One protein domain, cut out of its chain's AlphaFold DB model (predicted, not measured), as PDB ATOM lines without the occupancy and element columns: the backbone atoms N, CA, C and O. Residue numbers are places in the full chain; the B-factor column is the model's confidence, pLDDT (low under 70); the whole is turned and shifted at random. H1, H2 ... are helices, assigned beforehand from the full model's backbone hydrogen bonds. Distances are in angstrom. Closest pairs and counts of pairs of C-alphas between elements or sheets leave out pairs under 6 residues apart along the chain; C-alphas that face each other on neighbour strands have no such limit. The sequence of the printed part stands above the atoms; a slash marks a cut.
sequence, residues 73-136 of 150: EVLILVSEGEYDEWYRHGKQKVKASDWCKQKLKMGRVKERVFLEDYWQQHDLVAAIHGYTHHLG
ATOM      1  N   GLU A  73     221.511 200.559 196.471       91.44
ATOM      2  CA  GLU A  73     221.231 200.511 195.039       91.44
ATOM      3  C   GLU A  73     219.750 200.269 194.730       91.44
ATOM      4  O   GLU A  73     219.252 200.760 193.724       91.44
ATOM      5  N   VAL A  74     219.014 199.555 195.585       91.56
ATOM      6  CA  VAL A  74     217.561 199.384 195.425       91.56
ATOM      7  C   VAL A  74     216.837 200.710 195.642       91.56
ATOM      8  O   VAL A  74     215.884 200.997 194.923       91.56
ATOM      9  N   LEU A  75     217.302 201.535 196.586       93.12
ATOM     10  CA  LEU A  75     216.746 202.875 196.792       93.12
ATOM     11  C   LEU A  75     217.012 203.774 195.580       93.12
ATOM     12  O   LEU A  75     216.139 204.551 195.210       93.12
ATOM     13  N   ILE A  76     218.156 203.612 194.908       95.38
ATOM     14  CA  ILE A  76     218.422 204.284 193.625       95.38
ATOM     15  C   ILE A  76     217.407 203.840 192.571       95.38
ATOM     16  O   ILE A  76     216.825 204.683 191.906       95.38
ATOM     17  N   LEU A  77     217.117 202.540 192.451       94.88
ATOM     18  CA  LEU A  77     216.087 202.075 191.513       94.88
ATOM     19  C   LEU A  77     214.705 202.671 191.811       94.88
ATOM     20  O   LEU A  77     213.957 202.939 190.877       94.88
ATOM     21  N   VAL A  78     214.352 202.872 193.082       94.62
ATOM     22  CA  VAL A  78     213.099 203.552 193.458       94.62
ATOM     23  C   VAL A  78     213.144 205.025 193.054       94.62
ATOM     24  O   VAL A  78     212.208 205.499 192.419       94.62
ATOM     25  N   SER A  79     214.238 205.721 193.375       95.50
ATOM     26  CA  SER A  79     214.464 207.132 193.029       95.50
ATOM     27  C   SER A  79     214.388 207.381 191.516       95.50
ATOM     28  O   SER A  79     213.788 208.356 191.075       95.50
ATOM     29  N   GLU A  80     214.913 206.453 190.715       96.25
ATOM     30  CA  GLU A  80     214.906 206.511 189.246       96.25
ATOM     31  C   GLU A  80     213.621 205.950 188.606       96.25
ATOM     32  O   GLU A  80     213.501 205.923 187.384       96.25
ATOM     33  N   GLY A  81     212.660 205.451 189.393       95.06
ATOM     34  CA  GLY A  81     211.426 204.840 188.873       95.06
ATOM     35  C   GLY A  81     211.608 203.470 188.196       95.06
ATOM     36  O   GLY A  81     210.668 202.924 187.623       95.06
ATOM     37  N   GLU A  82     212.794 202.874 188.297       95.25
ATOM     38  CA  GLU A  82     213.166 201.587 187.693       95.25
ATOM     39  C   GLU A  82     212.843 200.375 188.579       95.25
ATOM     40  O   GLU A  82     212.931 199.225 188.132       95.25
ATOM     41  N   TYR A  83     212.489 200.603 189.848       94.00
ATOM     42  CA  TYR A  83     212.270 199.534 190.822       94.00
ATOM     43  C   TYR A  83     211.261 198.498 190.335       94.00
ATOM     44  O   TYR A  83     211.512 197.302 190.456       94.00
ATOM     45  N   ASP A  84     210.146 198.938 189.762       92.62
ATOM     46  CA  ASP A  84     209.061 198.065 189.327       92.62
ATOM     47  C   ASP A  84     209.453 197.167 188.142       92.62
ATOM     48  O   ASP A  84     209.145 195.970 188.143       92.62
ATOM     49  N   GLU A  85     210.155 197.717 187.142       94.06
ATOM     50  CA  GLU A  85     210.664 196.938 186.004       94.06
ATOM     51  C   GLU A  85     211.693 195.917 186.494       94.06
ATOM     52  O   GLU A  85     211.594 194.718 186.192       94.06
ATOM     53  N   TRP A  86     212.638 196.365 187.325       94.75
ATOM     54  CA  TRP A  86     213.632 195.487 187.921       94.75
ATOM     55  C   TRP A  86     212.980 194.408 188.789       94.75
ATOM     56  O   TRP A  86     213.299 193.231 188.640       94.75
ATOM     57  N   TYR A  87     212.036 194.750 189.660       91.06
ATOM     58  CA  TYR A  87     211.405 193.808 190.582       91.06
ATOM     59  C   TYR A  87     210.640 192.709 189.841       91.06
ATOM     60  O   TYR A  87     210.784 191.530 190.179       91.06
ATOM     61  N   ARG A  88     209.866 193.072 188.809       89.94
ATOM     62  CA  ARG A  88     209.041 192.123 188.044       89.94
ATOM     63  C   ARG A  88     209.850 191.277 187.065       89.94
ATOM     64  O   ARG A  88     209.538 190.101 186.888       89.94
ATOM     65  N   HIS A  89     210.868 191.850 186.421       88.06
ATOM     66  CA  HIS A  89     211.530 191.215 185.273       88.06
ATOM     67  C   HIS A  89     213.026 190.945 185.477       88.06
ATOM     68  O   HIS A  89     213.574 190.022 184.867       88.06
ATOM     69  N   GLY A  90     213.694 191.721 186.331       84.31
ATOM     70  CA  GLY A  90     215.146 191.703 186.513       84.31
ATOM     71  C   GLY A  90     215.638 190.979 187.766       84.31
ATOM     72  O   GLY A  90     216.661 190.304 187.705       84.31
ATOM     73  N   LYS A  91     214.916 191.056 188.888       86.94
ATOM     74  CA  LYS A  91     215.415 190.734 190.236       86.94
ATOM     75  C   LYS A  91     215.955 189.313 190.391       86.94
ATOM     76  O   LYS A  91     216.915 189.102 191.122       86.94
ATOM     77  N   GLN A  92     215.361 188.337 189.703       87.62
ATOM     78  CA  GLN A  92     215.815 186.939 189.755       87.62
ATOM     79  C   GLN A  92     217.116 186.692 188.972       87.62
ATOM     80  O   GLN A  92     217.781 185.686 189.201       87.62
ATOM     81  N   LYS A  93     217.463 187.576 188.029       90.25
ATOM     82  CA  LYS A  93     218.562 187.387 187.067       90.25
ATOM     83  C   LYS A  93     219.689 188.406 187.233       90.25
ATOM     84  O   LYS A  93     220.833 188.101 186.916       90.25
ATOM     85  N   VAL A  94     219.370 189.613 187.694       91.31
ATOM     86  CA  VAL A  94     220.262 190.774 187.713       91.31
ATOM     87  C   VAL A  94     220.166 191.451 189.076       91.31
ATOM     88  O   VAL A  94     219.076 191.808 189.528       91.31
ATOM     89  N   LYS A  95     221.310 191.647 189.739       91.38
ATOM     90  CA  LYS A  95     221.380 192.396 191.002       91.38
ATOM     91  C   LYS A  95     221.024 193.863 190.769       91.38
ATOM     92  O   LYS A  95     221.287 194.379 189.685       91.38
ATOM     93  N   ALA A  96     220.507 194.554 191.785       91.88
ATOM     94  CA  ALA A  96     220.165 195.975 191.676       91.88
ATOM     95  C   ALA A  96     221.355 196.806 191.173       91.88
ATOM     96  O   ALA A  96     221.231 197.548 190.203       91.88
ATOM     97  N   SER A  97     222.552 196.559 191.718       92.44
ATOM     98  CA  SER A  97     223.769 197.224 191.252       92.44
ATOM     99  C   SER A  97     224.075 196.997 189.769       92.44
ATOM    100  O   SER A  97     224.583 197.890 189.101       92.44
ATOM    101  N   ASP A  98     223.804 195.799 189.246       94.00
ATOM    102  CA  ASP A  98     224.068 195.477 187.840       94.00
ATOM    103  C   ASP A  98     222.995 196.076 186.922       94.00
ATOM    104  O   ASP A  98     223.316 196.514 185.818       94.00
ATOM    105  N   TRP A  99     221.751 196.186 187.402       95.25
ATOM    106  CA  TRP A  99     220.694 196.928 186.716       95.25
ATOM    107  C   TRP A  99     221.064 198.406 186.586       95.25
ATOM    108  O   TRP A  99     221.046 198.937 185.474       95.25
ATOM    109  N   CYS A 100     221.519 199.039 187.673       94.75
ATOM    110  CA  CYS A 100     222.002 200.421 187.648       94.75
ATOM    111  C   CYS A 100     223.122 200.610 186.613       94.75
ATOM    112  O   CYS A 100     223.113 201.566 185.841       94.75
ATOM    113  N   LYS A 101     224.063 199.664 186.512       94.88
ATOM    114  CA  LYS A 101     225.134 199.725 185.504       94.88
ATOM    115  C   LYS A 101     224.613 199.599 184.071       94.88
ATOM    116  O   LYS A 101     225.053 200.336 183.192       94.88
ATOM    117  N   GLN A 102     223.722 198.646 183.812       93.44
ATOM    118  CA  GLN A 102     223.314 198.286 182.451       93.44
ATOM    119  C   GLN A 102     222.242 199.221 181.886       93.44
ATOM    120  O   GLN A 102     222.370 199.665 180.738       93.44
ATOM    121  N   LYS A 103     221.209 199.514 182.681       93.88
ATOM    122  CA  LYS A 103     220.037 200.309 182.291       93.88
ATOM    123  C   LYS A 103     220.262 201.793 182.555       93.88
ATOM    124  O   LYS A 103     220.234 202.571 181.610       93.88
ATOM    125  N   LEU A 104     220.622 202.144 183.791       93.94
ATOM    126  CA  LEU A 104     220.827 203.535 184.223       93.94
ATOM    127  C   LEU A 104     222.214 204.103 183.877       93.94
ATOM    128  O   LEU A 104     222.482 205.276 184.108       93.94
ATOM    129  N   LYS A 105     223.123 203.279 183.336       95.25
ATOM    130  CA  LYS A 105     224.521 203.651 183.024       95.25
ATOM    131  C   LYS A 105     225.323 204.140 184.241       95.25
ATOM    132  O   LYS A 105     226.378 204.754 184.096       95.25
ATOM    133  N   MET A 106     224.891 203.779 185.446       94.44
ATOM    134  CA  MET A 106     225.537 204.116 186.713       94.44
ATOM    135  C   MET A 106     226.590 203.061 187.079       94.44
ATOM    136  O   MET A 106     226.400 202.204 187.942       94.44
ATOM    137  N   GLY A 107     227.736 203.124 186.393       91.19
ATOM    138  CA  GLY A 107     228.879 202.214 186.558       91.19
ATOM    139  C   GLY A 107     229.409 202.096 187.996       91.19
ATOM    140  O   GLY A 107     229.824 201.021 188.435       91.19
ATOM    141  N   ARG A 108     229.373 203.219 188.719       93.38
ATOM    142  CA  ARG A 108     230.052 203.446 190.002       93.38
ATOM    143  C   ARG A 108     229.112 203.383 191.206       93.38
ATOM    144  O   ARG A 108     229.482 203.809 192.288       93.38
ATOM    145  N   VAL A 109     227.923 202.802 191.039       92.50
ATOM    146  CA  VAL A 109     226.846 202.771 192.049       92.50
ATOM    147  C   VAL A 109     227.250 202.185 193.416       92.50
ATOM    148  O   VAL A 109     226.632 202.486 194.425       92.50
ATOM    149  N   LYS A 110     228.320 201.379 193.465       89.94
ATOM    150  CA  LYS A 110     228.860 200.794 194.708       89.94
ATOM    151  C   LYS A 110     229.859 201.687 195.434       89.94
ATOM    152  O   LYS A 110     230.295 201.370 196.539       89.94
ATOM    153  N   GLU A 111     230.322 202.742 194.779       94.12
ATOM    154  CA  GLU A 111     231.356 203.606 195.316       94.12
ATOM    155  C   GLU A 111     230.732 204.647 196.232       94.12
ATOM    156  O   GLU A 111     229.777 205.330 195.874       94.12
ATOM    157  N   ARG A 112     231.320 204.807 197.418       91.25
ATOM    158  CA  ARG A 112     230.836 205.758 198.416       91.25
ATOM    159  C   ARG A 112     230.714 207.182 197.872       91.25
ATOM    160  O   ARG A 112     229.704 207.818 198.122       91.25
ATOM    161  N   VAL A 113     231.721 207.646 197.128       94.94
ATOM    162  CA  VAL A 113     231.730 208.998 196.544       94.94
ATOM    163  C   VAL A 113     230.535 209.186 195.612       94.94
ATOM    164  O   VAL A 113     229.812 210.159 195.739       94.94
ATOM    165  N   PHE A 114     230.261 208.202 194.749       95.50
ATOM    166  CA  PHE A 114     229.093 208.245 193.871       95.50
ATOM    167  C   PHE A 114     227.784 208.309 194.667       95.50
ATOM    168  O   PHE A 114     226.907 209.092 194.330       95.50
ATOM    169  N   LEU A 115     227.645 207.489 195.714       94.31
ATOM    170  CA  LEU A 115     226.439 207.463 196.543       94.31
ATOM    171  C   LEU A 115     226.223 208.790 197.275       94.31
ATOM    172  O   LEU A 115     225.101 209.285 197.314       94.31
ATOM    173  N   GLU A 116     227.282 209.368 197.843       93.75
ATOM    174  CA  GLU A 116     227.220 210.671 198.508       93.75
ATOM    175  C   GLU A 116     226.826 211.776 197.518       93.75
ATOM    176  O   GLU A 116     225.912 212.541 197.814       93.75
ATOM    177  N   ASP A 117     227.427 211.810 196.327       95.75
ATOM    178  CA  ASP A 117     227.100 212.793 195.287       95.75
ATOM    179  C   ASP A 117     225.664 212.623 194.759       95.75
ATOM    180  O   ASP A 117     224.949 213.605 194.552       95.75
ATOM    181  N   TYR A 118     225.219 211.378 194.559       96.25
ATOM    182  CA  TYR A 118     223.872 211.068 194.080       96.25
ATOM    183  C   TYR A 118     222.810 211.521 195.089       96.25
ATOM    184  O   TYR A 118     221.904 212.272 194.731       96.25
ATOM    185  N   TRP A 119     222.942 211.143 196.365       95.19
ATOM    186  CA  TRP A 119     221.966 211.486 197.410       95.19
ATOM    187  C   TRP A 119     222.052 212.936 197.903       95.19
ATOM    188  O   TRP A 119     221.176 213.382 198.635       95.19
ATOM    189  N   GLN A 120     223.063 213.702 197.492       95.31
ATOM    190  CA  GLN A 120     223.031 215.163 197.622       95.31
ATOM    191  C   GLN A 120     222.060 215.818 196.633       95.31
ATOM    192  O   GLN A 120     221.576 216.917 196.887       95.31
ATOM    193  N   GLN A 121     221.798 215.161 195.502       94.94
ATOM    194  CA  GLN A 121     220.967 215.684 194.414       94.94
ATOM    195  C   GLN A 121     219.566 215.059 194.382       94.94
ATOM    196  O   GLN A 121     218.681 215.587 193.714       94.94
ATOM    197  N   HIS A 122     219.362 213.955 195.103       95.62
ATOM    198  CA  HIS A 122     218.126 213.175 195.118       95.62
ATOM    199  C   HIS A 122     217.611 212.995 196.545       95.62
ATOM    200  O   HIS A 122     218.381 212.952 197.503       95.62
ATOM    201  N   ASP A 123     216.298 212.844 196.686       94.50
ATOM    202  CA  ASP A 123     215.658 212.718 197.992       94.50
ATOM    203  C   ASP A 123     215.698 211.265 198.499       94.50
ATOM    204  O   ASP A 123     214.875 210.417 198.136       94.50
ATOM    205  N   LEU A 124     216.669 210.980 199.373       92.69
ATOM    206  CA  LEU A 124     216.807 209.675 200.025       92.69
ATOM    207  C   LEU A 124     215.591 209.325 200.897       92.69
ATOM    208  O   LEU A 124     215.206 208.159 200.967       92.69
ATOM    209  N   VAL A 125     214.977 210.312 201.552       91.56
ATOM    210  CA  VAL A 125     213.805 210.101 202.414       91.56
ATOM    211  C   VAL A 125     212.610 209.679 201.562       91.56
ATOM    212  O   VAL A 125     211.954 208.683 201.873       91.56
ATOM    213  N   ALA A 126     212.383 210.358 200.437       92.25
ATOM    214  CA  ALA A 126     211.351 209.970 199.477       92.25
ATOM    215  C   ALA A 126     211.588 208.560 198.911       92.25
ATOM    216  O   ALA A 126     210.644 207.772 198.821       92.25
ATOM    217  N   ALA A 127     212.836 208.203 198.591       92.56
ATOM    218  CA  ALA A 127     213.175 206.862 198.114       92.56
ATOM    219  C   ALA A 127     212.913 205.773 199.171       92.56
ATOM    220  O   ALA A 127     212.416 204.697 198.832       92.56
ATOM    221  N   ILE A 128     213.197 206.045 200.451       90.00
ATOM    222  CA  ILE A 128     212.886 205.130 201.561       90.00
ATOM    223  C   ILE A 128     211.370 204.922 201.680       90.00
ATOM    224  O   ILE A 128     210.925 203.775 201.726       90.00
ATOM    225  N   HIS A 129     210.571 205.993 201.661       88.50
ATOM    226  CA  HIS A 129     209.106 205.887 201.696       88.50
ATOM    227  C   HIS A 129     208.547 205.121 200.491       88.50
ATOM    228  O   HIS A 129     207.716 204.221 200.649       88.50
ATOM    229  N   GLY A 130     209.038 205.433 199.287       88.81
ATOM    230  CA  GLY A 130     208.663 204.728 198.063       88.81
ATOM    231  C   GLY A 130     208.974 203.237 198.159       88.81
ATOM    232  O   GLY A 130     208.134 202.400 197.840       88.81
ATOM    233  N   TYR A 131     210.142 202.886 198.701       87.56
ATOM    234  CA  TYR A 131     210.515 201.495 198.903       87.56
ATOM    235  C   TYR A 131     209.602 200.769 199.902       87.56
ATOM    236  O   TYR A 131     209.184 199.635 199.645       87.56
ATOM    237  N   THR A 132     209.246 201.404 201.021       82.00
ATOM    238  CA  THR A 132     208.376 200.773 202.025       82.00
ATOM    239  C   THR A 132     206.972 200.503 201.497       82.00
ATOM    240  O   THR A 132     206.389 199.468 201.831       82.00
ATOM    241  N   HIS A 133     206.459 201.332 200.584       78.75
ATOM    242  CA  HIS A 133     205.204 201.041 199.887       78.75
ATOM    243  C   HIS A 133     205.230 199.668 199.182       78.75
ATOM    244  O   HIS A 133     204.234 198.943 199.183       78.75
ATOM    245  N   HIS A 134     206.387 199.256 198.654       75.56
ATOM    246  CA  HIS A 134     206.565 197.969 197.974       75.56
ATOM    247  C   HIS A 134     206.774 196.772 198.920       75.56
ATOM    248  O   HIS A 134     206.667 195.622 198.490       75.56
ATOM    249  N   LEU A 135     207.081 197.003 200.199       72.31
ATOM    250  CA  LEU A 135     207.401 195.951 201.168       72.31
ATOM    251  C   LEU A 135     206.175 195.219 201.744       72.31
ATOM    252  O   LEU A 135     206.330 194.120 202.287       72.31
ATOM    253  N   GLY A 136     204.974 195.792 201.624       65.06
ATOM    254  CA  GLY A 136     203.748 195.265 202.234       65.06
ATOM    255  C   GLY A 136     203.791 195.221 203.772       65.06
ATOM    256  O   GLY A 136     204.726 195.706 204.409       65.06
TER     257      GLY A 136
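AT A GLANCE: This is residues 73 to 136 of the 150 residues of an uncharacterized protein of Atopobium sp. oral taxon 416 (UniProt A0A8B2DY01). The longest helix, H5, crosses the core helix H1, with H2, H3 and H4 round it. Printed are 64 residues with five named helices, H1 to H5, class all helix. It is compact, radius of gyration of the C-alphas 11.3 A, spanning 29 by 25 by 14 A.

HOW THE PARTS SIT: H5, residues 124 to 135, touches H1, residues 73 to 79, about perpendicular at 82 degrees, closest at C-alphas 127 and 79, 5.3 A. H3, residues 96 to 102, touches H1, closest at C-alphas 97 and 73, 5.6 A. H2, residues 83 to 90, touches H1 only at the corner, closest at C-alphas 83 and 77, 4.6 A. H4, residues 112 to 121, is near H1. H1, H2 and H3 have every O i to N i+4 pair within hydrogen-bond range, H4 5 of 6, H5 7 of 8.

IN THESE COORDINATES: Find C-alpha 124 at (216.807, 209.675, 200.025); H5 runs 16.7 A to C-alpha 135 at (207.401, 195.951, 201.168).

THE WHOLE: The printed part has no cut; residue 136 is under pLDDT 70.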